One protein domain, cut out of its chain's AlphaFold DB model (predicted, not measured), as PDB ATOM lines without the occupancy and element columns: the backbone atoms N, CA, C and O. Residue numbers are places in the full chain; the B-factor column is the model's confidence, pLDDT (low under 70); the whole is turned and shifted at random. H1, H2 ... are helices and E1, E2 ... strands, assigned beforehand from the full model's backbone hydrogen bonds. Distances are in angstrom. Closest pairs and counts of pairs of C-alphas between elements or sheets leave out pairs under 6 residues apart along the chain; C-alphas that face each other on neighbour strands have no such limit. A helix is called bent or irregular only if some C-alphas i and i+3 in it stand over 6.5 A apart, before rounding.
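Overview. This is residues 269 to 345 and 353 to 438 of the 628 residues of an uncharacterized protein of Caballeronia sordidicola (UniProt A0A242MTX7). A narrow hairpin of two strands, E1 and E2, lies beside the first half of one long helix, H7, which runs along much of the length of an elongated body. Along H7, H1 and H6 pack on its first half and H4 on its second half, while H2 and H3 gather with H4 towards the far end; H7 and H8 are joined by a long link that folds back. The printed part has 163 residues with eight named helices followed by two named strands, the sheet order is E1 - E2, antiparallel, and the class is mostly helix. The whole is compact, with a radius of gyration of the C-alphas of 17.4 A and spans of 57 by 35 by 26 A.

Arrangement. E1, residues 424 to 427, and E2, residues 432 to 437, form an antiparallel hairpin with 170 degrees between their directions. N 424 and O 435 are within hydrogen-bond range at 2.9 A, as are N 435 and O 424 at 2.8 A. E2 has 4 pairs of C-alphas within 8 A of H7, residues 372 to 403, the closest being Val 385 and Ala 436, 7.2 A apart; H7 and E1 are near each other. H8, residues 418 to 421, touches H7, the closest C-alphas being those of Ser 386 and Ser 421, 4.7 A apart. H6, residues 356 to 362, touches H7 at a steep tilt of 46 degrees, opposite ways, with the C-alphas of Cys 362 and Ala 382 closest at 5.3 A. H1, residues 269 to 289, touches H7 with residues 270 to 278 alone, at a steep tilt of 41 degrees, the same way; the C-alphas of Val 274 and Ala 383 are closest, 5.6 A apart. H4, residues 317 to 332, touches residues 387 to 402 of H7 at a steep tilt of 49 degrees, opposite ways, closest at the C-alphas of Val 324 and Ala 394, 5.3 A. H1 and H4 only just touch, with 3 pairs of C-alphas within 8 A, the closest Ile 285 and Ala 325 at 7.4 A. H2, residues 293 to 303, touches H4 about perpendicular at 90 degrees, with the C-alphas of Gly 293 and Ala 322 closest at 4.6 A. H3, residues 306 to 315, touches H7 about perpendicular at 83 degrees, with the C-alphas of Cys 314 and Val 402 closest at 5.1 A; H3 and H4 touch only at the corner by their link. H5, residues 336 to 340, and H4 also touch only at the corner, only just, with 3 pairs within 8 A. The helix packing is mostly crossed, at steep or about perpendicular tilts. Every O i to N i+4 pair is within hydrogen-bond range in H1 to H7, and H8 is too short for such a pair.

Along the chain. E1 spans 10.5 A and E2 16.9 A, ending at C-alpha 437 (18.026, -35.641, 28.635). H7 measures 46.5 A, from C-alpha 372 (14.448, -57.039, 41.132) to C-alpha 403 (28.014, -32.028, 4.343). H1 begins at C-alpha 269 (19.362, -61.321, 33.818) and measures 28.6 A; it is neither bent nor irregular, but only just: C-alphas 286 and 289 are 6.1 A apart. H4 measures 22.5 A, H2 15.4 A and H3 14.3 A; H6, H5 and H8 are shorter.

Size, cuts and confidence. The two C-alphas farthest apart, those of Glu 308 and Pro 429, are 57.6 A apart. Residues 346 to 352 are cut out, and C-alphas 345 and 353 are 16.5 A apart across the cut. The link from H7 to H8, residues 404 to 417, is long. The mean pLDDT of the printed part is 83.7; 20 residues are under 70: 269 to 272, 342 to 345, 368 to 370, 410 to 417 and 419.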
ATOM      1  N   ARG A 269      20.670 -61.940  34.130       50.97
ATOM      2  CA  ARG A 269      19.362 -61.321  33.818       50.97
ATOM      3  C   ARG A 269      19.464 -59.825  33.484       50.97
ATOM      4  O   ARG A 269      18.739 -59.352  32.612       50.97
ATOM      5  N   GLN A 270      20.367 -59.078  34.128       53.25
ATOM      6  CA  GLN A 270      20.617 -57.664  33.789       53.25
ATOM      7  C   GLN A 270      21.237 -57.510  32.394       53.25
ATOM      8  O   GLN A 270      20.853 -56.632  31.628       53.25
ATOM      9  N   THR A 271      22.163 -58.394  32.025       56.53
ATOM     10  CA  THR A 271      22.750 -58.390  30.677       56.53
ATOM     11  C   THR A 271      21.704 -58.756  29.614       56.53
ATOM     12  O   THR A 271      21.682 -58.167  28.531       56.53
ATOM     13  N   GLU A 272      20.786 -59.672  29.935       65.62
ATOM     14  CA  GLU A 272      19.661 -60.043  29.067       65.62
ATOM     15  C   GLU A 272      18.686 -58.871  28.841       65.62
ATOM     16  O   GLU A 272      18.288 -58.636  27.698       65.62
ATOM     17  N   SER A 273      18.384 -58.059  29.866       74.81
ATOM     18  CA  SER A 273      17.453 -56.926  29.726       74.81
ATOM     19  C   SER A 273      17.974 -55.820  28.802       74.81
ATOM     20  O   SER A 273      17.245 -55.362  27.919       74.81
ATOM     21  N   VAL A 274      19.247 -55.425  28.925       84.88
ATOM     22  CA  VAL A 274      19.854 -54.400  28.051       84.88
ATOM     23  C   VAL A 274      19.879 -54.879  26.595       84.88
ATOM     24  O   VAL A 274      19.538 -54.131  25.671       84.88
ATOM     25  N   ILE A 275      20.236 -56.149  26.374       84.88
ATOM     26  CA  ILE A 275      20.244 -56.760  25.040       84.88
ATOM     27  C   ILE A 275      18.829 -56.807  24.453       84.88
ATOM     28  O   ILE A 275      18.654 -56.552  23.259       84.88
ATOM     29  N   ASP A 276      17.812 -57.106  25.257       86.19
ATOM     30  CA  ASP A 276      16.430 -57.165  24.789       86.19
ATOM     31  C   ASP A 276      15.870 -55.789  24.432       86.19
ATOM     32  O   ASP A 276      15.211 -55.664  23.388       86.19
ATOM     33  N   VAL A 277      16.217 -54.745  25.194       90.12
ATOM     34  CA  VAL A 277      15.941 -53.355  24.808       90.12
ATOM     35  C   VAL A 277      16.607 -53.051  23.470       90.12
ATOM     36  O   VAL A 277      15.915 -52.663  22.529       90.12
ATOM     37  N   TYR A 278      17.909 -53.318  23.317       90.00
ATOM     38  CA  TYR A 278      18.605 -53.125  22.041       90.00
ATOM     39  C   TYR A 278      17.938 -53.884  20.887       90.00
ATOM     40  O   TYR A 278      17.713 -53.316  19.818       90.00
ATOM     41  N   ARG A 279      17.554 -55.150  21.079       88.00
ATOM     42  CA  ARG A 279      16.866 -55.947  20.051       88.00
ATOM     43  C   ARG A 279      15.508 -55.356  19.692       88.00
ATOM     44  O   ARG A 279      15.171 -55.313  18.506       88.00
ATOM     45  N   ALA A 280      14.722 -54.922  20.675       89.19
ATOM     46  CA  ALA A 280      13.422 -54.295  20.457       89.19
ATOM     47  C   ALA A 280      13.563 -52.995  19.657       89.19
ATOM     48  O   ALA A 280      12.906 -52.823  18.628       89.19
ATOM     49  N   LEU A 281      14.502 -52.153  20.070       90.12
ATOM     50  CA  LEU A 281      14.888 -50.910  19.419       90.12
ATOM     51  C   LEU A 281      15.391 -51.135  17.984       90.12
ATOM     52  O   LEU A 281      14.866 -50.553  17.036       90.12
ATOM     53  N   ALA A 282      16.315 -52.071  17.778       88.94
ATOM     54  CA  ALA A 282      16.827 -52.421  16.458       88.94
ATOM     55  C   ALA A 282      15.726 -52.981  15.538       88.94
ATOM     56  O   ALA A 282      15.703 -52.676  14.342       88.94
ATOM     57  N   ARG A 283      14.787 -53.784  16.068       87.50
ATOM     58  CA  ARG A 283      13.596 -54.233  15.320       87.50
ATOM     59  C   ARG A 283      12.706 -53.055  14.939       87.50
ATOM     60  O   ARG A 283      12.236 -53.019  13.802       87.50
ATOM     61  N   HIS A 284      12.479 -52.119  15.857       89.00
ATOM     62  CA  HIS A 284      11.666 -50.937  15.600       89.00
ATOM     63  C   HIS A 284      12.284 -50.070  14.496       89.00
ATOM     64  O   HIS A 284      11.617 -49.788  13.501       89.00
ATOM     65  N   ILE A 285      13.578 -49.750  14.610       89.44
ATOM     66  CA  ILE A 285      14.328 -48.988  13.604       89.44
ATOM     67  C   ILE A 285      14.189 -49.644  12.230       89.44
ATOM     68  O   ILE A 285      13.774 -48.993  11.275       89.44
ATOM     69  N   ARG A 286      14.435 -50.957  12.129       86.38
ATOM     70  CA  ARG A 286      14.302 -51.683  10.856       86.38
ATOM     71  C   ARG A 286      12.889 -51.643  10.286       86.38
ATOM     72  O   ARG A 286      12.735 -51.533   9.085       86.38
ATOM     73  N   ARG A 287      11.848 -51.762  11.111       84.38
ATOM     74  CA  ARG A 287      10.465 -51.909  10.620       84.38
ATOM     75  C   ARG A 287       9.742 -50.589  10.366       84.38
ATOM     76  O   ARG A 287       8.786 -50.589   9.581       84.38
ATOM     77  N   HIS A 288      10.140 -49.526  11.062       85.44
ATOM     78  CA  HIS A 288       9.377 -48.278  11.149       85.44
ATOM     79  C   HIS A 288      10.194 -47.029  10.818       85.44
ATOM     80  O   HIS A 288       9.630 -46.079  10.289       85.44
ATOM     81  N   VAL A 289      11.506 -47.025  11.064       88.00
ATOM     82  CA  VAL A 289      12.372 -45.869  10.764       88.00
ATOM     83  C   VAL A 289      13.019 -46.034   9.382       88.00
ATOM     84  O   VAL A 289      12.994 -45.128   8.551       88.00
ATOM     85  N   THR A 290      13.519 -47.235   9.082       88.62
ATOM     86  CA  THR A 290      14.202 -47.573   7.824       88.62
ATOM     87  C   THR A 290      13.746 -48.928   7.245       88.62
ATOM     88  O   THR A 290      14.546 -49.865   7.190       88.62
ATOM     89  N   PRO A 291      12.481 -49.042   6.775       78.81
ATOM     90  CA  PRO A 291      11.883 -50.289   6.267       78.81
ATOM     91  C   PRO A 291      12.659 -50.992   5.139       78.81
ATOM     92  O   PRO A 291      12.554 -52.206   5.026       78.81
ATOM     93  N   ASP A 292      13.500 -50.271   4.390       83.38
ATOM     94  CA  ASP A 292      14.358 -50.815   3.323       83.38
ATOM     95  C   ASP A 292      15.856 -50.586   3.600       83.38
ATOM     96  O   ASP A 292      16.679 -50.506   2.687       83.38
ATOM     97  N   GLY A 293      16.228 -50.429   4.874       85.62
ATOM     98  CA  GLY A 293      17.601 -50.090   5.265       85.62
ATOM     99  C   GLY A 293      18.630 -51.105   4.783       85.62
ATOM    100  O   GLY A 293      19.688 -50.723   4.294       85.62
ATOM    101  N   ASP A 294      18.299 -52.396   4.840       84.56
ATOM    102  CA  ASP A 294      19.222 -53.461   4.438       84.56
ATOM    103  C   ASP A 294      19.490 -53.465   2.922       84.56
ATOM    104  O   ASP A 294      20.586 -53.835   2.493       84.56
ATOM    105  N   LEU A 295      18.544 -52.985   2.100       87.25
ATOM    106  CA  LEU A 295      18.769 -52.788   0.664       87.25
ATOM    107  C   LEU A 295      19.816 -51.695   0.426       87.25
ATOM    108  O   LEU A 295      20.719 -51.885  -0.389       87.25
ATOM    109  N   TRP A 296      19.713 -50.575   1.145       90.69
ATOM    110  CA  TRP A 296      20.685 -49.484   1.069       90.69
ATOM    111  C   TRP A 296      22.057 -49.906   1.582       90.69
ATOM    112  O   TRP A 296      23.043 -49.692   0.885       90.69
ATOM    113  N   VAL A 297      22.131 -50.608   2.717       88.12
ATOM    114  CA  VAL A 297      23.404 -51.153   3.217       88.12
ATOM    115  C   VAL A 297      24.022 -52.117   2.201       88.12
ATOM    116  O   VAL A 297      25.213 -52.032   1.917       88.12
ATOM    117  N   SER A 298      23.213 -52.961   1.553       85.31
ATOM    118  CA  SER A 298      23.687 -53.844   0.478       85.31
ATOM    119  C   SER A 298      24.182 -53.087  -0.759       85.31
ATOM    120  O   SER A 298      24.988 -53.628  -1.514       85.31
ATOM    121  N   ARG A 299      23.683 -51.871  -1.023       88.25
ATOM    122  CA  ARG A 299      24.205 -50.991  -2.082       88.25
ATOM    123  C   ARG A 299      25.531 -50.367  -1.659       88.25
ATOM    124  O   ARG A 299      26.473 -50.420  -2.438       88.25
ATOM    125  N   PHE A 300      25.640 -49.890  -0.419       89.31
ATOM    126  CA  PHE A 300      26.894 -49.354   0.121       89.31
ATOM    127  C   PHE A 300      28.013 -50.400   0.077       89.31
ATOM    128  O   PHE A 300      29.098 -50.131  -0.425       89.31
ATOM    129  N   MET A 301      27.710 -51.630   0.500       83.75
ATOM    130  CA  MET A 301      28.652 -52.750   0.459       83.75
ATOM    131  C   MET A 301      29.047 -53.178  -0.955       83.75
ATOM    132  O   MET A 301      30.132 -53.712  -1.131       83.75
ATOM    133  N   ARG A 302      28.172 -52.999  -1.953       83.06
ATOM    134  CA  ARG A 302      28.501 -53.281  -3.359       83.06
ATOM    135  C   ARG A 302      29.371 -52.188  -3.967       83.06
ATOM    136  O   ARG A 302      30.267 -52.494  -4.743       83.06
ATOM    137  N   SER A 303      29.099 -50.936  -3.609       85.50
ATOM    138  CA  SER A 303      29.904 -49.799  -4.036       85.50
ATOM    139  C   SER A 303      31.318 -49.876  -3.452       85.50
ATOM    140  O   SER A 303      32.279 -49.722  -4.194       85.50
ATOM    141  N   CYS A 304      31.492 -50.145  -2.154       83.50
ATOM    142  CA  CYS A 304      32.798 -50.046  -1.477       83.50
ATOM    143  C   CYS A 304      33.522 -48.693  -1.636       83.50
ATOM    144  O   CYS A 304      34.663 -48.575  -1.194       83.50
ATOM    145  N   ASP A 305      32.884 -47.671  -2.212       88.38
ATOM    146  CA  ASP A 305      33.481 -46.366  -2.475       88.38
ATOM    147  C   ASP A 305      32.899 -45.319  -1.503       88.38
ATOM    148  O   ASP A 305      31.725 -44.953  -1.605       88.38
ATOM    149  N   PRO A 306      33.696 -44.815  -0.541       90.69
ATOM    150  CA  PRO A 306      33.285 -43.744   0.367       90.69
ATOM    151  C   PRO A 306      32.692 -42.494  -0.302       90.69
ATOM    152  O   PRO A 306      31.837 -41.836   0.298       90.69
ATOM    153  N   ILE A 307      33.159 -42.133  -1.498       90.56
ATOM    154  CA  ILE A 307      32.714 -40.941  -2.231       90.56
ATOM    155  C   ILE A 307      31.355 -41.222  -2.876       90.56
ATOM    156  O   ILE A 307      30.417 -40.458  -2.664       90.56
ATOM    157  N   GLU A 308      31.210 -42.359  -3.562       90.94
ATOM    158  CA  GLU A 308      29.933 -42.784  -4.158       90.94
ATOM    159  C   GLU A 308      28.844 -42.949  -3.084       90.94
ATOM    160  O   GLU A 308      27.724 -42.464  -3.234       90.94
ATOM    161  N   ILE A 309      29.179 -43.566  -1.946       91.50
ATOM    162  CA  ILE A 309      28.259 -43.685  -0.807       91.50
ATOM    163  C   ILE A 309      27.901 -42.298  -0.261       91.50
ATOM    164  O   ILE A 309      26.743 -42.073   0.085       91.50
ATOM    165  N   GLY A 310      28.868 -41.374  -0.206       91.12
ATOM    166  CA  GLY A 310      28.665 -39.973   0.171       91.12
ATOM    167  C   GLY A 310      27.640 -39.258  -0.718       91.12
ATOM    168  O   GLY A 310      26.746 -38.581  -0.210       91.12
ATOM    169  N   GLU A 311      27.712 -39.467  -2.030       92.19
ATOM    170  CA  GLU A 311      26.730 -38.940  -2.986       92.19
ATOM    171  C   GLU A 311      25.357 -39.614  -2.820       92.19
ATOM    172  O   GLU A 311      24.330 -38.935  -2.788       92.19
ATOM    173  N   LEU A 312      25.310 -40.935  -2.605       93.00
ATOM    174  CA  LEU A 312      24.056 -41.665  -2.373       93.00
ATOM    175  C   LEU A 312      23.312 -41.177  -1.122       93.00
ATOM    176  O   LEU A 312      22.087 -41.034  -1.160       93.00
ATOM    177  N   ILE A 313      24.022 -40.933  -0.015       94.31
ATOM    178  CA  ILE A 313      23.406 -40.401   1.213       94.31
ATOM    179  C   ILE A 313      23.011 -38.929   1.065       94.31
ATOM    180  O   ILE A 313      22.023 -38.522   1.669       94.31
ATOM    181  N   CYS A 314      23.727 -38.149   0.248       92.94
ATOM    182  CA  CYS A 314      23.375 -36.762  -0.055       92.94
ATOM    183  C   CYS A 314      22.111 -36.675  -0.927       92.94
ATOM    184  O   CYS A 314      21.260 -35.820  -0.698       92.94
ATOM    185  N   GLY A 315      21.966 -37.570  -1.908       90.31
ATOM    186  CA  GLY A 315      20.848 -37.575  -2.856       90.31
ATOM    187  C   GLY A 315      19.570 -38.259  -2.360       90.31
ATOM    188  O   GLY A 315      18.550 -38.218  -3.044       90.31
ATOM    189  N   SER A 316      19.586 -38.924  -1.199       91.31
ATOM    190  CA  SER A 316      18.437 -39.690  -0.701       91.31
ATOM    191  C   SER A 316      18.370 -39.722   0.823       91.31
ATOM    192  O   SER A 316      19.155 -40.406   1.484       91.31
ATOM    193  N   GLY A 317      17.331 -39.107   1.401       89.25
ATOM    194  CA  GLY A 317      17.070 -39.188   2.846       89.25
ATOM    195  C   GLY A 317      16.862 -40.628   3.344       89.25
ATOM    196  O   GLY A 317      17.182 -40.961   4.484       89.25
ATOM    197  N   ASN A 318      16.401 -41.537   2.477       90.06
ATOM    198  CA  ASN A 318      16.305 -42.962   2.804       90.06
ATOM    199  C   ASN A 318      17.686 -43.614   2.945       90.06
ATOM    200  O   ASN A 318      17.874 -44.430   3.848       90.06
ATOM    201  N   ALA A 319      18.631 -43.244   2.077       92.00
ATOM    202  CA  ALA A 319      20.010 -43.704   2.153       92.00
ATOM    203  C   ALA A 319      20.708 -43.126   3.391       92.00
ATOM    204  O   ALA A 319      21.363 -43.871   4.118       92.00
ATOM    205  N   GLN A 320      20.493 -41.842   3.696       93.00
ATOM    206  CA  GLN A 320      21.033 -41.203   4.898       93.00
ATOM    207  C   GLN A 320      20.554 -41.894   6.184       93.00
ATOM    208  O   GLN A 320      21.374 -42.272   7.018       93.00
ATOM    209  N   ILE A 321      19.247 -42.134   6.348       92.19
ATOM    210  CA  ILE A 321      18.716 -42.810   7.547       92.19
ATOM    211  C   ILE A 321      19.210 -44.265   7.635       92.19
ATOM    212  O   ILE A 321      19.505 -44.754   8.728       92.19
ATOM    213  N   ALA A 322      19.343 -44.969   6.505       92.56
ATOM    214  CA  ALA A 322      19.937 -46.306   6.490       92.56
ATOM    215  C   ALA A 322      21.411 -46.278   6.935       92.56
ATOM    216  O   ALA A 322      21.841 -47.146   7.695       92.56
ATOM    217  N   PHE A 323      22.159 -45.250   6.525       93.00
ATOM    218  CA  PHE A 323      23.533 -45.011   6.956       93.00
ATOM    219  C   PHE A 323      23.618 -44.703   8.462       93.00
ATOM    220  O   PHE A 323      24.447 -45.293   9.150       93.00
ATOM    221  N   VAL A 324      22.701 -43.897   9.017       92.69
ATOM    222  CA  VAL A 324      22.573 -43.689  10.476       92.69
ATOM    223  C   VAL A 324      22.359 -45.016  11.200       92.69
ATOM    224  O   VAL A 324      23.087 -45.334  12.138       92.69
ATOM    225  N   ALA A 325      21.397 -45.829  10.753       92.06
ATOM    226  CA  ALA A 325      21.102 -47.117  11.378       92.06
ATOM    227  C   ALA A 325      22.285 -48.098  11.307       92.06
ATOM    228  O   ALA A 325      22.465 -48.921  12.211       92.06
ATOM    229  N   MET A 326      23.091 -48.005  10.247       90.19
ATOM    230  CA  MET A 326      24.329 -48.757  10.079       90.19
ATOM    231  C   MET A 326      25.403 -48.313  11.083       90.19
ATOM    232  O   MET A 326      25.957 -49.157  11.791       90.19
ATOM    233  N   LEU A 327      25.664 -47.005  11.190       89.81
ATOM    234  CA  LEU A 327      26.620 -46.437  12.148       89.81
ATOM    235  C   LEU A 327      26.213 -46.714  13.602       89.81
ATOM    236  O   LEU A 327      27.056 -47.100  14.413       89.81
ATOM    237  N   TRP A 328      24.926 -46.561  13.916       90.44
ATOM    238  CA  TRP A 328      24.371 -46.832  15.239       90.44
ATOM    239  C   TRP A 328      24.602 -48.284  15.653       90.44
ATOM    240  O   TRP A 328      25.195 -48.536  16.696       90.44
ATOM    241  N   ALA A 329      24.224 -49.246  14.806       89.19
ATOM    242  CA  ALA A 329      24.386 -50.663  15.122       89.19
ATOM    243  C   ALA A 329      25.851 -51.029  15.402       89.19
ATOM    244  O   ALA A 329      26.130 -51.737  16.365       89.19
ATOM    245  N   ARG A 330      26.792 -50.506  14.602       86.06
ATOM    246  CA  ARG A 330      28.235 -50.741  14.795       86.06
ATOM    247  C   ARG A 330      28.798 -50.086  16.051       86.06
ATOM    248  O   ARG A 330      29.819 -50.534  16.562       86.06
ATOM    249  N   SER A 331      28.152 -49.024  16.521       86.38
ATOM    250  CA  SER A 331      28.529 -48.333  17.753       86.38
ATOM    251  C   SER A 331      27.951 -49.007  19.001       86.38
ATOM    252  O   SER A 331      28.400 -48.696  20.093       86.38
ATOM    253  N   VAL A 332      26.976 -49.911  18.849       87.62
ATOM    254  CA  VAL A 332      26.293 -50.602  19.955       87.62
ATOM    255  C   VAL A 332      26.756 -52.055  20.108       87.62
ATOM    256  O   VAL A 332      27.001 -52.507  21.223       87.62
ATOM    257  N   GLU A 333      26.865 -52.797  19.004       85.75
ATOM    258  CA  GLU A 333      27.211 -54.225  18.971       85.75
ATOM    259  C   GLU A 333      28.534 -54.391  18.197       85.75
ATOM    260  O   GLU A 333      28.550 -54.298  16.961       85.75
ATOM    261  N   PRO A 334      29.672 -54.602  18.888       79.50
ATOM    262  CA  PRO A 334      30.946 -54.877  18.235       79.50
ATOM    263  C   PRO A 334      30.841 -56.088  17.302       79.50
ATOM    264  O   PRO A 334      30.421 -57.166  17.711       79.50
ATOM    265  N   GLY A 335      31.233 -55.925  16.038       76.38
ATOM    266  CA  GLY A 335      31.182 -57.016  15.062       76.38
ATOM    267  C   GLY A 335      29.792 -57.292  14.489       76.38
ATOM    268  O   GLY A 335      29.635 -58.285  13.773       76.38
ATOM    269  N   VAL A 336      28.796 -56.424  14.735       81.00
ATOM    270  CA  VAL A 336      27.439 -56.552  14.169       81.00
ATOM    271  C   VAL A 336      27.456 -56.758  12.658       81.00
ATOM    272  O   VAL A 336      26.617 -57.480  12.124       81.00
ATOM    273  N   GLU A 337      28.433 -56.180  11.959       78.56
ATOM    274  CA  GLU A 337      28.595 -56.332  10.521       78.56
ATOM    275  C   GLU A 337      28.780 -57.786  10.074       78.56
ATOM    276  O   GLU A 337      28.256 -58.167   9.030       78.56
ATOM    277  N   ARG A 338      29.442 -58.624  10.884       73.44
ATOM    278  CA  ARG A 338      29.712 -60.037  10.565       73.44
ATOM    279  C   ARG A 338      28.452 -60.895  10.622       73.44
ATOM    280  O   ARG A 338      28.364 -61.905   9.930       73.44
ATOM    281  N   ARG A 339      27.486 -60.489  11.449       74.44
ATOM    282  CA  ARG A 339      26.219 -61.198  11.666       74.44
ATOM    283  C   ARG A 339      25.084 -60.635  10.816       74.44
ATOM    284  O   ARG A 339      24.224 -61.382  10.355       74.44
ATOM    285  N   ARG A 340      25.045 -59.310  10.656       75.25
ATOM    286  CA  ARG A 340      23.893 -58.587  10.114       75.25
ATOM    287  C   ARG A 340      23.969 -58.363   8.606       75.25
ATOM    288  O   ARG A 340      22.918 -58.376   7.971       75.25
ATOM    289  N   TRP A 341      25.160 -58.168   8.029       77.50
ATOM    290  CA  TRP A 341      25.291 -57.800   6.615       77.50
ATOM    291  C   TRP A 341      26.435 -58.535   5.894       77.50
ATOM    292  O   TRP A 341      27.599 -58.159   6.053       77.50
ATOM    293  N   PRO A 342      26.129 -59.522   5.026       63.94
ATOM    294  CA  PRO A 342      24.819 -60.152   4.808       63.94
ATOM    295  C   PRO A 342      24.412 -61.010   6.018       63.94
ATOM    296  O   PRO A 342      25.281 -61.455   6.761       63.94
ATOM    297  N   TYR A 343      23.111 -61.240   6.227       60.91
ATOM    298  CA  TYR A 343      22.623 -62.111   7.306       60.91
ATOM    299  C   TYR A 343      23.318 -63.481   7.240       60.91
ATOM    300  O   TYR A 343      23.119 -64.227   6.280       60.91
ATOM    301  N   ARG A 344      24.134 -63.809   8.248       58.44
ATOM    302  CA  ARG A 344      24.811 -65.109   8.381       58.44
ATOM    303  C   ARG A 344      24.519 -65.714   9.751       58.44
ATOM    304  O   ARG A 344      24.314 -64.990  10.728       58.44
ATOM    305  N   LEU A 345      24.496 -67.047   9.812       52.78
ATOM    306  CA  LEU A 345      24.494 -67.789  11.076       52.78
ATOM    307  C   LEU A 345      25.754 -67.417  11.872       52.78
ATOM    308  O   LEU A 345      26.817 -67.227  11.279       52.78
ATOM    309  N   SER A 353      27.705 -59.456  23.221       73.44
ATOM    310  CA  SER A 353      28.006 -58.371  24.147       73.44
ATOM    311  C   SER A 353      27.784 -57.020  23.480       73.44
ATOM    312  O   SER A 353      28.198 -56.801  22.340       73.44
ATOM    313  N   LEU A 354      27.170 -56.100  24.210       83.19
ATOM    314  CA  LEU A 354      27.106 -54.697  23.819       83.19
ATOM    315  C   LEU A 354      28.451 -54.018  24.108       83.19
ATOM    316  O   LEU A 354      29.268 -54.532  24.871       83.19
ATOM    317  N   THR A 355      28.698 -52.862  23.493       82.19
ATOM    318  CA  THR A 355      29.884 -52.049  23.799       82.19
ATOM    319  C   THR A 355      29.970 -51.705  25.283       82.19
ATOM    320  O   THR A 355      28.946 -51.452  25.920       82.19
ATOM    321  N   GLU A 356      31.195 -51.576  25.793       81.94
ATOM    322  CA  GLU A 356      31.474 -51.201  27.183       81.94
ATOM    323  C   GLU A 356      30.783 -49.899  27.611       81.94
ATOM    324  O   GLU A 356      30.322 -49.807  28.741       81.94
ATOM    325  N   ILE A 357      30.616 -48.935  26.698       79.94
ATOM    326  CA  ILE A 357      29.894 -47.680  26.967       79.94
ATOM    327  C   ILE A 357      28.455 -47.958  27.420       79.94
ATOM    328  O   ILE A 357      28.018 -47.430  28.439       79.94
ATOM    329  N   VAL A 358      27.734 -48.826  26.703       84.75
ATOM    330  CA  VAL A 358      26.351 -49.188  27.051       84.75
ATOM    331  C   VAL A 358      26.324 -49.966  28.365       84.75
ATOM    332  O   VAL A 358      25.473 -49.714  29.211       84.75
ATOM    333  N   ALA A 359      27.283 -50.871  28.577       84.56
ATOM    334  CA  ALA A 359      27.386 -51.603  29.837       84.56
ATOM    335  C   ALA A 359      27.656 -50.664  31.030       84.56
ATOM    336  O   ALA A 359      27.018 -50.794  32.070       84.56
ATOM    337  N   ALA A 360      28.557 -49.689  30.885       83.88
ATOM    338  CA  ALA A 360      28.881 -48.704  31.914       83.88
ATOM    339  C   ALA A 360      27.705 -47.762  32.223       83.88
ATOM    340  O   ALA A 360      27.440 -47.490  33.396       83.88
ATOM    341  N   ASP A 361      26.965 -47.326  31.200       86.31
ATOM    342  CA  ASP A 361      25.764 -46.499  31.361       86.31
ATOM    343  C   ASP A 361      24.602 -47.264  32.030       86.31
ATOM    344  O   ASP A 361      23.720 -46.645  32.621       86.31
ATOM    345  N   CYS A 362      24.589 -48.600  31.959       88.44
ATOM    346  CA  CYS A 362      23.585 -49.456  32.600       88.44
ATOM    347  C   CYS A 362      24.018 -50.012  33.968       88.44
ATOM    348  O   CYS A 362      23.182 -50.564  34.684       88.44
ATOM    349  N   ARG A 363      25.294 -49.876  34.354       88.25
ATOM    350  CA  ARG A 363      25.782 -50.260  35.689       88.25
ATOM    351  C   ARG A 363      25.288 -49.252  36.725       88.25
ATOM    352  O   ARG A 363      25.746 -48.110  36.740       88.25
ATOM    353  N   LEU A 364      24.354 -49.695  37.565       88.88
ATOM    354  CA  LEU A 364      23.686 -48.872  38.573       88.88
ATOM    355  C   LEU A 364      24.564 -48.715  39.827       88.88
ATOM    356  O   LEU A 364      24.947 -49.711  40.440       88.88
ATOM    357  N   CYS A 365      24.826 -47.476  40.233       87.50
ATOM    358  CA  CYS A 365      25.477 -47.099  41.488       87.50
ATOM    359  C   CYS A 365      24.443 -46.496  42.454       87.50
ATOM    360  O   CYS A 365      23.533 -45.795  42.005       87.50
ATOM    361  N   GLY A 366      24.593 -46.736  43.764       81.75
ATOM    362  CA  GLY A 366      23.686 -46.213  44.802       81.75
ATOM    363  C   GLY A 366      22.372 -46.989  44.943       81.75
ATOM    364  O   GLY A 366      21.348 -46.407  45.286       81.75
ATOM    365  N   VAL A 367      22.382 -48.284  44.614       78.50
ATOM    366  CA  VAL A 367      21.202 -49.153  44.669       78.50
ATOM    367  C   VAL A 367      21.439 -50.276  45.674       78.50
ATOM    368  O   VAL A 367      21.786 -51.400  45.288       78.50
ATOM    369  N   ASP A 368      21.223 -49.966  46.943       64.31
ATOM    370  CA  ASP A 368      21.304 -50.931  48.037       64.31
ATOM    371  C   ASP A 368      19.878 -51.465  48.300       64.31
ATOM    372  O   ASP A 368      18.926 -50.688  48.379       64.31
ATOM    373  N   ASP A 369      19.703 -52.791  48.284       61.47
ATOM    374  CA  ASP A 369      18.448 -53.523  48.580       61.47
ATOM    375  C   ASP A 369      17.197 -53.246  47.719       61.47
ATOM    376  O   ASP A 369      16.061 -53.502  48.117       61.47
ATOM    377  N   SER A 370      17.357 -52.767  46.486       62.56
ATOM    378  CA  SER A 370      16.222 -52.603  45.565       62.56
ATOM    379  C   SER A 370      15.612 -53.926  45.079       62.56
ATOM    380  O   SER A 370      16.347 -54.798  44.604       62.56
ATOM    381  N   ASP A 371      14.282 -53.968  44.983       75.75
ATOM    382  CA  ASP A 371      13.524 -55.013  44.287       75.75
ATOM    383  C   ASP A 371      14.036 -55.277  42.849       75.75
ATOM    384  O   ASP A 371      14.435 -54.368  42.107       75.75
ATOM    385  N   THR A 372      14.009 -56.547  42.444       81.38
ATOM    386  CA  THR A 372      14.448 -57.039  41.132       81.38
ATOM    387  C   THR A 372      13.665 -56.384  39.991       81.38
ATOM    388  O   THR A 372      14.256 -56.066  38.953       81.38
ATOM    389  N   GLU A 373      12.364 -56.120  40.170       83.19
ATOM    390  CA  GLU A 373      11.534 -55.456  39.152       83.19
ATOM    391  C   GLU A 373      11.967 -53.997  38.939       83.19
ATOM    392  O   GLU A 373      12.154 -53.551  37.803       83.19
ATOM    393  N   MET A 374      12.240 -53.273  40.029       84.31
ATOM    394  CA  MET A 374      12.768 -51.910  39.979       84.31
ATOM    395  C   MET A 374      14.133 -51.853  39.285       84.31
ATOM    396  O   MET A 374      14.342 -51.004  38.412       84.31
ATOM    397  N   ARG A 375      15.062 -52.764  39.617       85.56
ATOM    398  CA  ARG A 375      16.371 -52.830  38.937       85.56
ATOM    399  C   ARG A 375      16.206 -53.102  37.450       85.56
ATOM    400  O   ARG A 375      16.890 -52.472  36.642       85.56
ATOM    401  N   HIS A 376      15.300 -54.005  37.077       86.75
ATOM    402  CA  HIS A 376      15.005 -54.288  35.678       86.75
ATOM    403  C   HIS A 376      14.468 -53.046  34.955       86.75
ATOM    404  O   HIS A 376      14.982 -52.687  33.894       86.75
ATOM    405  N   TRP A 377      13.495 -52.346  35.548       89.31
ATOM    406  CA  TRP A 377      12.925 -51.121  34.987       89.31
ATOM    407  C   TRP A 377      13.985 -50.025  34.795       89.31
ATOM    408  O   TRP A 377      14.102 -49.471  33.699       89.31
ATOM    409  N   LEU A 378      14.813 -49.770  35.816       91.00
ATOM    410  CA  LEU A 378      15.921 -48.810  35.754       91.00
ATOM    411  C   LEU A 378      16.923 -49.172  34.656       91.00
ATOM    412  O   LEU A 378      17.290 -48.322  33.848       91.00
ATOM    413  N   THR A 379      17.316 -50.444  34.584       90.44
ATOM    414  CA  THR A 379      18.258 -50.944  33.574       90.44
ATOM    415  C   THR A 379      17.706 -50.754  32.159       90.44
ATOM    416  O   THR A 379      18.434 -50.329  31.261       90.44
ATOM    417  N   CYS A 380      16.408 -50.996  31.950       90.31
ATOM    418  CA  CYS A 380      15.754 -50.794  30.660       90.31
ATOM    419  C   CYS A 380      15.736 -49.316  30.229       90.31
ATOM    420  O   CYS A 380      15.985 -49.014  29.058       90.31
ATOM    421  N   HIS A 381      15.482 -48.384  31.154       91.31
ATOM    422  CA  HIS A 381      15.530 -46.946  30.854       91.31
ATOM    423  C   HIS A 381      16.950 -46.427  30.661       91.31
ATOM    424  O   HIS A 381      17.181 -45.668  29.720       91.31
ATOM    425  N   ALA A 382      17.910 -46.891  31.460       92.12
ATOM    426  CA  ALA A 382      19.328 -46.609  31.260       92.12
ATOM    427  C   ALA A 382      19.789 -47.065  29.863       92.12
ATOM    428  O   ALA A 382      20.402 -46.296  29.119       92.12
ATOM    429  N   ALA A 383      19.396 -48.278  29.453       91.44
ATOM    430  CA  ALA A 383      19.672 -48.803  28.118       91.44
ATOM    431  C   ALA A 383      19.037 -47.934  27.025       91.44
ATOM    432  O   ALA A 383      19.700 -47.589  26.048       91.44
ATOM    433  N   ARG A 384      17.769 -47.531  27.189       90.69
ATOM    434  CA  ARG A 384      17.076 -46.635  26.248       90.69
ATOM    435  C   ARG A 384      17.836 -45.321  26.053       90.69
ATOM    436  O   ARG A 384      18.016 -44.905  24.909       90.69
ATOM    437  N   VAL A 385      18.277 -44.688  27.140       90.62
ATOM    438  CA  VAL A 385      19.016 -43.415  27.111       90.62
ATOM    439  C   VAL A 385      20.366 -43.589  26.415       90.62
ATOM    440  O   VAL A 385      20.648 -42.881  25.451       90.62
ATOM    441  N   SER A 386      21.162 -44.586  26.816       90.00
ATOM    442  CA  SER A 386      22.479 -44.843  26.212       90.00
ATOM    443  C   SER A 386      22.380 -45.159  24.712       90.00
ATOM    444  O   SER A 386      23.090 -44.587  23.879       90.00
ATOM    445  N   LEU A 387      21.420 -46.006  24.327       90.44
ATOM    446  CA  LEU A 387      21.177 -46.366  22.929       90.44
ATOM    447  C   LEU A 387      20.655 -45.184  22.101       90.44
ATOM    448  O   LEU A 387      21.007 -45.068  20.924       90.44
ATOM    449  N   GLY A 388      19.840 -44.307  22.692       89.81
ATOM    450  CA  GLY A 388      19.375 -43.076  22.056       89.81
ATOM    451  C   GLY A 388      20.499 -42.052  21.857       89.81
ATOM    452  O   GLY A 388      20.610 -41.468  20.781       89.81
ATOM    453  N   ALA A 389      21.399 -41.901  22.831       88.00
ATOM    454  CA  ALA A 389      22.578 -41.042  22.710       88.00
ATOM    455  C   ALA A 389      23.493 -41.499  21.562       88.00
ATOM    456  O   ALA A 389      23.920 -40.699  20.727       88.00
ATOM    457  N   LEU A 390      23.725 -42.812  21.454       88.81
ATOM    458  CA  LEU A 390      24.465 -43.403  20.334       88.81
ATOM    459  C   LEU A 390      23.765 -43.172  18.989       88.81
ATOM    460  O   LEU A 390      24.433 -43.025  17.965       88.81
ATOM    461  N   TRP A 391      22.429 -43.136  18.969       90.19
ATOM    462  CA  TRP A 391      21.662 -42.841  17.757       90.19
ATOM    463  C   TRP A 391      21.850 -41.387  17.318       90.19
ATOM    464  O   TRP A 391      22.163 -41.147  16.153       90.19
ATOM    465  N   ASN A 392      21.747 -40.429  18.238       88.06
ATOM    466  CA  ASN A 392      21.981 -39.013  17.943       88.06
ATOM    467  C   ASN A 392      23.422 -38.761  17.480       88.06
ATOM    468  O   ASN A 392      23.652 -38.035  16.513       88.06
ATOM    469  N   HIS A 393      24.398 -39.434  18.092       87.12
ATOM    470  CA  HIS A 393      25.781 -39.384  17.624       87.12
ATOM    471  C   HIS A 393      25.924 -39.937  16.193       87.12
ATOM    472  O   HIS A 393      26.583 -39.330  15.347       87.12
ATOM    473  N   ALA A 394      25.265 -41.058  15.880       89.44
ATOM    474  CA  ALA A 394      25.234 -41.608  14.525       89.44
ATOM    475  C   ALA A 394      24.542 -40.668  13.518       89.44
ATOM    476  O   ALA A 394      25.009 -40.554  12.383       89.44
ATOM    477  N   GLN A 395      23.481 -39.962  13.924       90.25
ATOM    478  CA  GLN A 395      22.844 -38.915  13.120       90.25
ATOM    479  C   GLN A 395      23.812 -37.769  12.826       90.25
ATOM    480  O   GLN A 395      24.003 -37.439  11.660       90.25
ATOM    481  N   GLY A 396      24.486 -37.222  13.844       88.50
ATOM    482  CA  GLY A 396      25.477 -36.156  13.665       88.50
ATOM    483  C   GLY A 396      26.603 -36.556  12.707       88.50
ATOM    484  O   GLY A 396      26.980 -35.788  11.822       88.50
ATOM    485  N   ARG A 397      27.082 -37.803  12.802       88.44
ATOM    486  CA  ARG A 397      28.077 -38.350  11.868       88.44
ATOM    487  C   ARG A 397      27.551 -38.487  10.443       88.44
ATOM    488  O   ARG A 397      28.277 -38.172   9.507       88.44
ATOM    489  N   ALA A 398      26.311 -38.938  10.264       91.00
ATOM    490  CA  ALA A 398      25.701 -39.017   8.942       91.00
ATOM    491  C   ALA A 398      25.481 -37.626   8.332       91.00
ATOM    492  O   ALA A 398      25.744 -37.442   7.150       91.00
ATOM    493  N   THR A 399      25.059 -36.638   9.125       90.56
ATOM    494  CA  THR A 399      24.949 -35.238   8.686       90.56
ATOM    495  C   THR A 399      26.308 -34.689   8.264       90.56
ATOM    496  O   THR A 399      26.424 -34.130   7.181       90.56
ATOM    497  N   CYS A 400      27.359 -34.934   9.049       89.69
ATOM    498  CA  CYS A 400      28.725 -34.569   8.674       89.69
ATOM    499  C   CYS A 400      29.160 -35.253   7.365       89.69
ATOM    500  O   CYS A 400      29.707 -34.600   6.480       89.69
ATOM    501  N   ALA A 401      28.850 -36.542   7.190       90.56
ATOM    502  CA  ALA A 401      29.134 -37.272   5.957       90.56
ATOM    503  C   ALA A 401      28.390 -36.700   4.737       90.56
ATOM    504  O   ALA A 401      28.959 -36.669   3.648       90.56
ATOM    505  N   VAL A 402      27.156 -36.210   4.913       90.38
ATOM    506  CA  VAL A 402      26.397 -35.499   3.869       90.38
ATOM    507  C   VAL A 402      27.048 -34.155   3.542       90.38
ATOM    508  O   VAL A 402      27.332 -33.899   2.375       90.38
ATOM    509  N   CYS A 403      27.357 -33.326   4.545       88.50
ATOM    510  CA  CYS A 403      28.014 -32.028   4.343       88.50
ATOM    511  C   CYS A 403      29.363 -32.177   3.633       88.50
ATOM    512  O   CYS A 403      29.688 -31.420   2.722       88.50
ATOM    513  N   LEU A 404      30.138 -33.183   4.034       87.44
ATOM    514  CA  LEU A 404      31.422 -33.485   3.427       87.44
ATOM    515  C   LEU A 404      31.286 -34.270   2.127       87.44
ATOM    516  O   LEU A 404      32.303 -34.442   1.476       87.44
ATOM    517  N   ARG A 405      30.103 -34.767   1.742       90.31
ATOM    518  CA  ARG A 405      29.895 -35.752   0.657       90.31
ATOM    519  C   ARG A 405      30.903 -36.901   0.690       90.31
ATOM    520  O   ARG A 405      31.525 -37.257  -0.308       90.31
ATOM    521  N   LEU A 406      31.155 -37.412   1.885       89.81
ATOM    522  CA  LEU A 406      32.153 -38.439   2.122       89.81
ATOM    523  C   LEU A 406      31.673 -39.341   3.245       89.81
ATOM    524  O   LEU A 406      31.618 -38.938   4.408       89.81
ATOM    525  N   ALA A 407      31.350 -40.582   2.900       89.88
ATOM    526  CA  ALA A 407      30.936 -41.559   3.882       89.88
ATOM    527  C   ALA A 407      32.143 -42.037   4.696       89.88
ATOM    528  O   ALA A 407      33.091 -42.619   4.175       89.88
ATOM    529  N   ALA A 408      32.087 -41.808   6.004       84.19
ATOM    530  CA  ALA A 408      33.034 -42.359   6.958       84.19
ATOM    531  C   ALA A 408      32.289 -43.256   7.942       84.19
ATOM    532  O   ALA A 408      31.249 -42.902   8.493       84.19
ATOM    533  N   TRP A 409      32.837 -44.442   8.153       77.50
ATOM    534  CA  TRP A 409      32.266 -45.476   9.011       77.50
ATOM    535  C   TRP A 409      33.332 -46.023   9.964       77.50
ATOM    536  O   TRP A 409      33.284 -47.179  10.388       77.50
ATOM    537  N   ASP A 410      34.324 -45.198  10.292       69.44
ATOM    538  CA  ASP A 410      35.248 -45.444  11.392       69.44
ATOM    539  C   ASP A 410      34.472 -45.750  12.685       69.44
ATOM    540  O   ASP A 410      33.312 -45.351  12.860       69.44
ATOM    541  N   LYS A 411      35.083 -46.517  13.596       62.91
ATOM    542  CA  LYS A 411      34.522 -46.624  14.947       62.91
ATOM    543  C   LYS A 411      34.424 -45.202  15.488       62.91
ATOM    544  O   LYS A 411      35.350 -44.419  15.283       62.91
ATOM    545  N   ALA A 412      33.297 -44.869  16.113       56.03
ATOM    546  CA  ALA A 412      33.204 -43.603  16.818       56.03
ATOM    547  C   ALA A 412      34.422 -43.508  17.750       56.03
ATOM    548  O   ALA A 412      34.702 -44.446  18.502       56.03
ATOM    549  N   SER A 413      35.167 -42.406  17.679       53.38
ATOM    550  CA  SER A 413      35.956 -41.980  18.833       53.38
ATOM    551  C   SER A 413      35.011 -41.979  20.037       53.38
ATOM    552  O   SER A 413      33.833 -41.667  19.863       53.38
ATOM    553  N   GLN A 414      35.489 -42.313  21.238       55.12
ATOM    554  CA  GLN A 414      34.685 -42.427  22.474       55.12
ATOM    555  C   GLN A 414      33.896 -41.146  22.872       55.12
ATOM    556  O   GLN A 414      33.324 -41.071  23.953       55.12
ATOM    557  N   GLY A 415      33.828 -40.136  22.004       48.84
ATOM    558  CA  GLY A 415      33.105 -38.881  22.141       48.84
ATOM    559  C   GLY A 415      31.601 -38.960  21.874       48.84
ATOM    560  O   GLY A 415      31.059 -38.025  21.286       48.84
ATOM    561  N   THR A 416      30.894 -40.004  22.328       57.94
ATOM    562  CA  THR A 416      29.503 -39.734  22.724       57.94
ATOM    563  C   THR A 416      29.576 -38.762  23.888       57.94
ATOM    564  O   THR A 416      30.214 -39.057  24.904       57.94
ATOM    565  N   SER A 417      28.979 -37.581  23.727       63.09
ATOM    566  CA  SER A 417      28.882 -36.612  24.813       63.09
ATOM    567  C   SER A 417      28.239 -37.328  25.997       63.09
ATOM    568  O   SER A 417      27.096 -37.770  25.920       63.09
ATOM    569  N   ARG A 418      28.992 -37.484  27.094       71.00
ATOM    570  CA  ARG A 418      28.509 -38.078  28.352       71.00
ATOM    571  C   ARG A 418      27.171 -37.466  28.767       71.00
ATOM    572  O   ARG A 418      26.326 -38.149  29.324       71.00
ATOM    573  N   ARG A 419      26.988 -36.169  28.502       69.94
ATOM    574  CA  ARG A 419      25.762 -35.435  28.832       69.94
ATOM    575  C   ARG A 419      24.534 -36.019  28.145       69.94
ATOM    576  O   ARG A 419      23.465 -35.929  28.722       69.94
ATOM    577  N   ASP A 420      24.701 -36.632  26.980       76.19
ATOM    578  CA  ASP A 420      23.605 -37.148  26.164       76.19
ATOM    579  C   ASP A 420      23.154 -38.533  26.650       76.19
ATOM    580  O   ASP A 420      22.022 -38.930  26.386       76.19
ATOM    581  N   SER A 421      24.023 -39.270  27.359       83.62
ATOM    582  CA  SER A 421      23.720 -40.599  27.911       83.62
ATOM    583  C   SER A 421      23.623 -40.653  29.441       83.62
ATOM    584  O   SER A 421      23.289 -41.702  29.991       83.62
ATOM    585  N   ALA A 422      23.903 -39.549  30.135       88.56
ATOM    586  CA  ALA A 422      23.799 -39.465  31.586       88.56
ATOM    587  C   ALA A 422      22.332 -39.443  32.043       88.56
ATOM    588  O   ALA A 422      21.458 -38.892  31.376       88.56
ATOM    589  N   TRP A 423      22.069 -40.039  33.202       93.50
ATOM    590  CA  TRP A 423      20.748 -40.097  33.824       93.50
ATOM    591  C   TRP A 423      20.891 -40.169  35.351       93.50
ATOM    592  O   TRP A 423      21.958 -40.515  35.860       93.50
ATOM    593  N   LEU A 424      19.832 -39.808  36.073       95.81
ATOM    594  CA  LEU A 424      19.716 -39.953  37.525       95.81
ATOM    595  C   LEU A 424      18.373 -40.588  37.861       95.81
ATOM    596  O   LEU A 424      17.398 -40.415  37.132       95.81
ATOM    597  N   ALA A 425      18.296 -41.277  38.989       95.00
ATOM    598  CA  ALA A 425      17.026 -41.709  39.538       95.00
ATOM    599  C   ALA A 425      16.983 -41.547  41.055       95.00
ATOM    600  O   ALA A 425      18.008 -41.530  41.733       95.00
ATOM    601  N   VAL A 426      15.770 -41.429  41.584       93.00
ATOM    602  CA  VAL A 426      15.497 -41.408  43.020       93.00
ATOM    603  C   VAL A 426      14.368 -42.380  43.325       93.00
ATOM    604  O   VAL A 426      13.376 -42.457  42.592       93.00
ATOM    605  N   THR A 427      14.531 -43.131  44.407       88.69
ATOM    606  CA  THR A 427      13.510 -44.031  44.934       88.69
ATOM    607  C   THR A 427      12.737 -43.327  46.038       88.69
ATOM    608  O   THR A 427      13.298 -42.690  46.929       88.69
ATOM    609  N   THR A 428      11.419 -43.424  45.968       83.06
ATOM    610  CA  THR A 428      10.509 -43.085  47.060       83.06
ATOM    611  C   THR A 428       9.852 -44.377  47.553       83.06
ATOM    612  O   THR A 428       9.891 -45.378  46.838       83.06
ATOM    613  N   PRO A 429       9.211 -44.383  48.736       79.69
ATOM    614  CA  PRO A 429       8.549 -45.584  49.257       79.69
ATOM    615  C   PRO A 429       7.510 -46.200  48.308       79.69
ATOM    616  O   PRO A 429       7.201 -47.378  48.420       79.69
ATOM    617  N   PHE A 430       6.976 -45.407  47.373       80.25
ATOM    618  CA  PHE A 430       5.899 -45.822  46.475       80.25
ATOM    619  C   PHE A 430       6.282 -45.780  44.998       80.25
ATOM    620  O   PHE A 430       5.543 -46.293  44.171       80.25
ATOM    621  N   SER A 431       7.384 -45.129  44.622       87.00
ATOM    622  CA  SER A 431       7.671 -44.875  43.212       87.00
ATOM    623  C   SER A 431       9.152 -44.689  42.933       87.00
ATOM    624  O   SER A 431       9.932 -44.346  43.815       87.00
ATOM    625  N   VAL A 432       9.524 -44.825  41.668       89.81
ATOM    626  CA  VAL A 432      10.861 -44.490  41.178       89.81
ATOM    627  C   VAL A 432      10.720 -43.378  40.169       89.81
ATOM    628  O   VAL A 432       9.909 -43.479  39.250       89.81
ATOM    629  N   ARG A 433      11.510 -42.320  40.321       92.94
ATOM    630  CA  ARG A 433      11.592 -41.242  39.336       92.94
ATOM    631  C   ARG A 433      12.934 -41.325  38.640       92.94
ATOM    632  O   ARG A 433      13.957 -41.437  39.304       92.94
ATOM    633  N   PHE A 434      12.919 -41.267  37.318       94.31
ATOM    634  CA  PHE A 434      14.093 -41.354  36.460       94.31
ATOM    635  C   PHE A 434      14.166 -40.103  35.595       94.31
ATOM    636  O   PHE A 434      13.216 -39.820  34.869       94.31
ATOM    637  N   ALA A 435      15.280 -39.382  35.653       94.19
ATOM    638  CA  ALA A 435      15.529 -38.166  34.897       94.19
ATOM    639  C   ALA A 435      16.687 -38.362  33.917       94.19
ATOM    640  O   ALA A 435      17.762 -38.839  34.288       94.19
ATOM    641  N   ALA A 436      16.473 -37.972  32.664       92.06
ATOM    642  CA  ALA A 436      17.480 -38.021  31.611       92.06
ATOM    643  C   ALA A 436      17.229 -36.918  30.570       92.06
ATOM    644  O   ALA A 436      16.115 -36.395  30.499       92.06
ATOM    645  N   PRO A 437      18.226 -36.566  29.741       86.25
ATOM    646  CA  PRO A 437      18.026 -35.641  28.635       86.25
ATOM    647  C   PRO A 437      16.917 -36.108  27.688       86.25
ATOM    648  O   PRO A 437      16.831 -37.292  27.345       86.25
ATOM    649  N   THR A 438      16.113 -35.164  27.202       81.88
ATOM    650  CA  THR A 438      15.219 -35.389  26.068       81.88
ATOM    651  C   THR A 438      16.066 -35.686  24.838       81.88
ATOM    652  O   THR A 438      16.786 -34.827  24.326       81.88
TER     653      THR A 438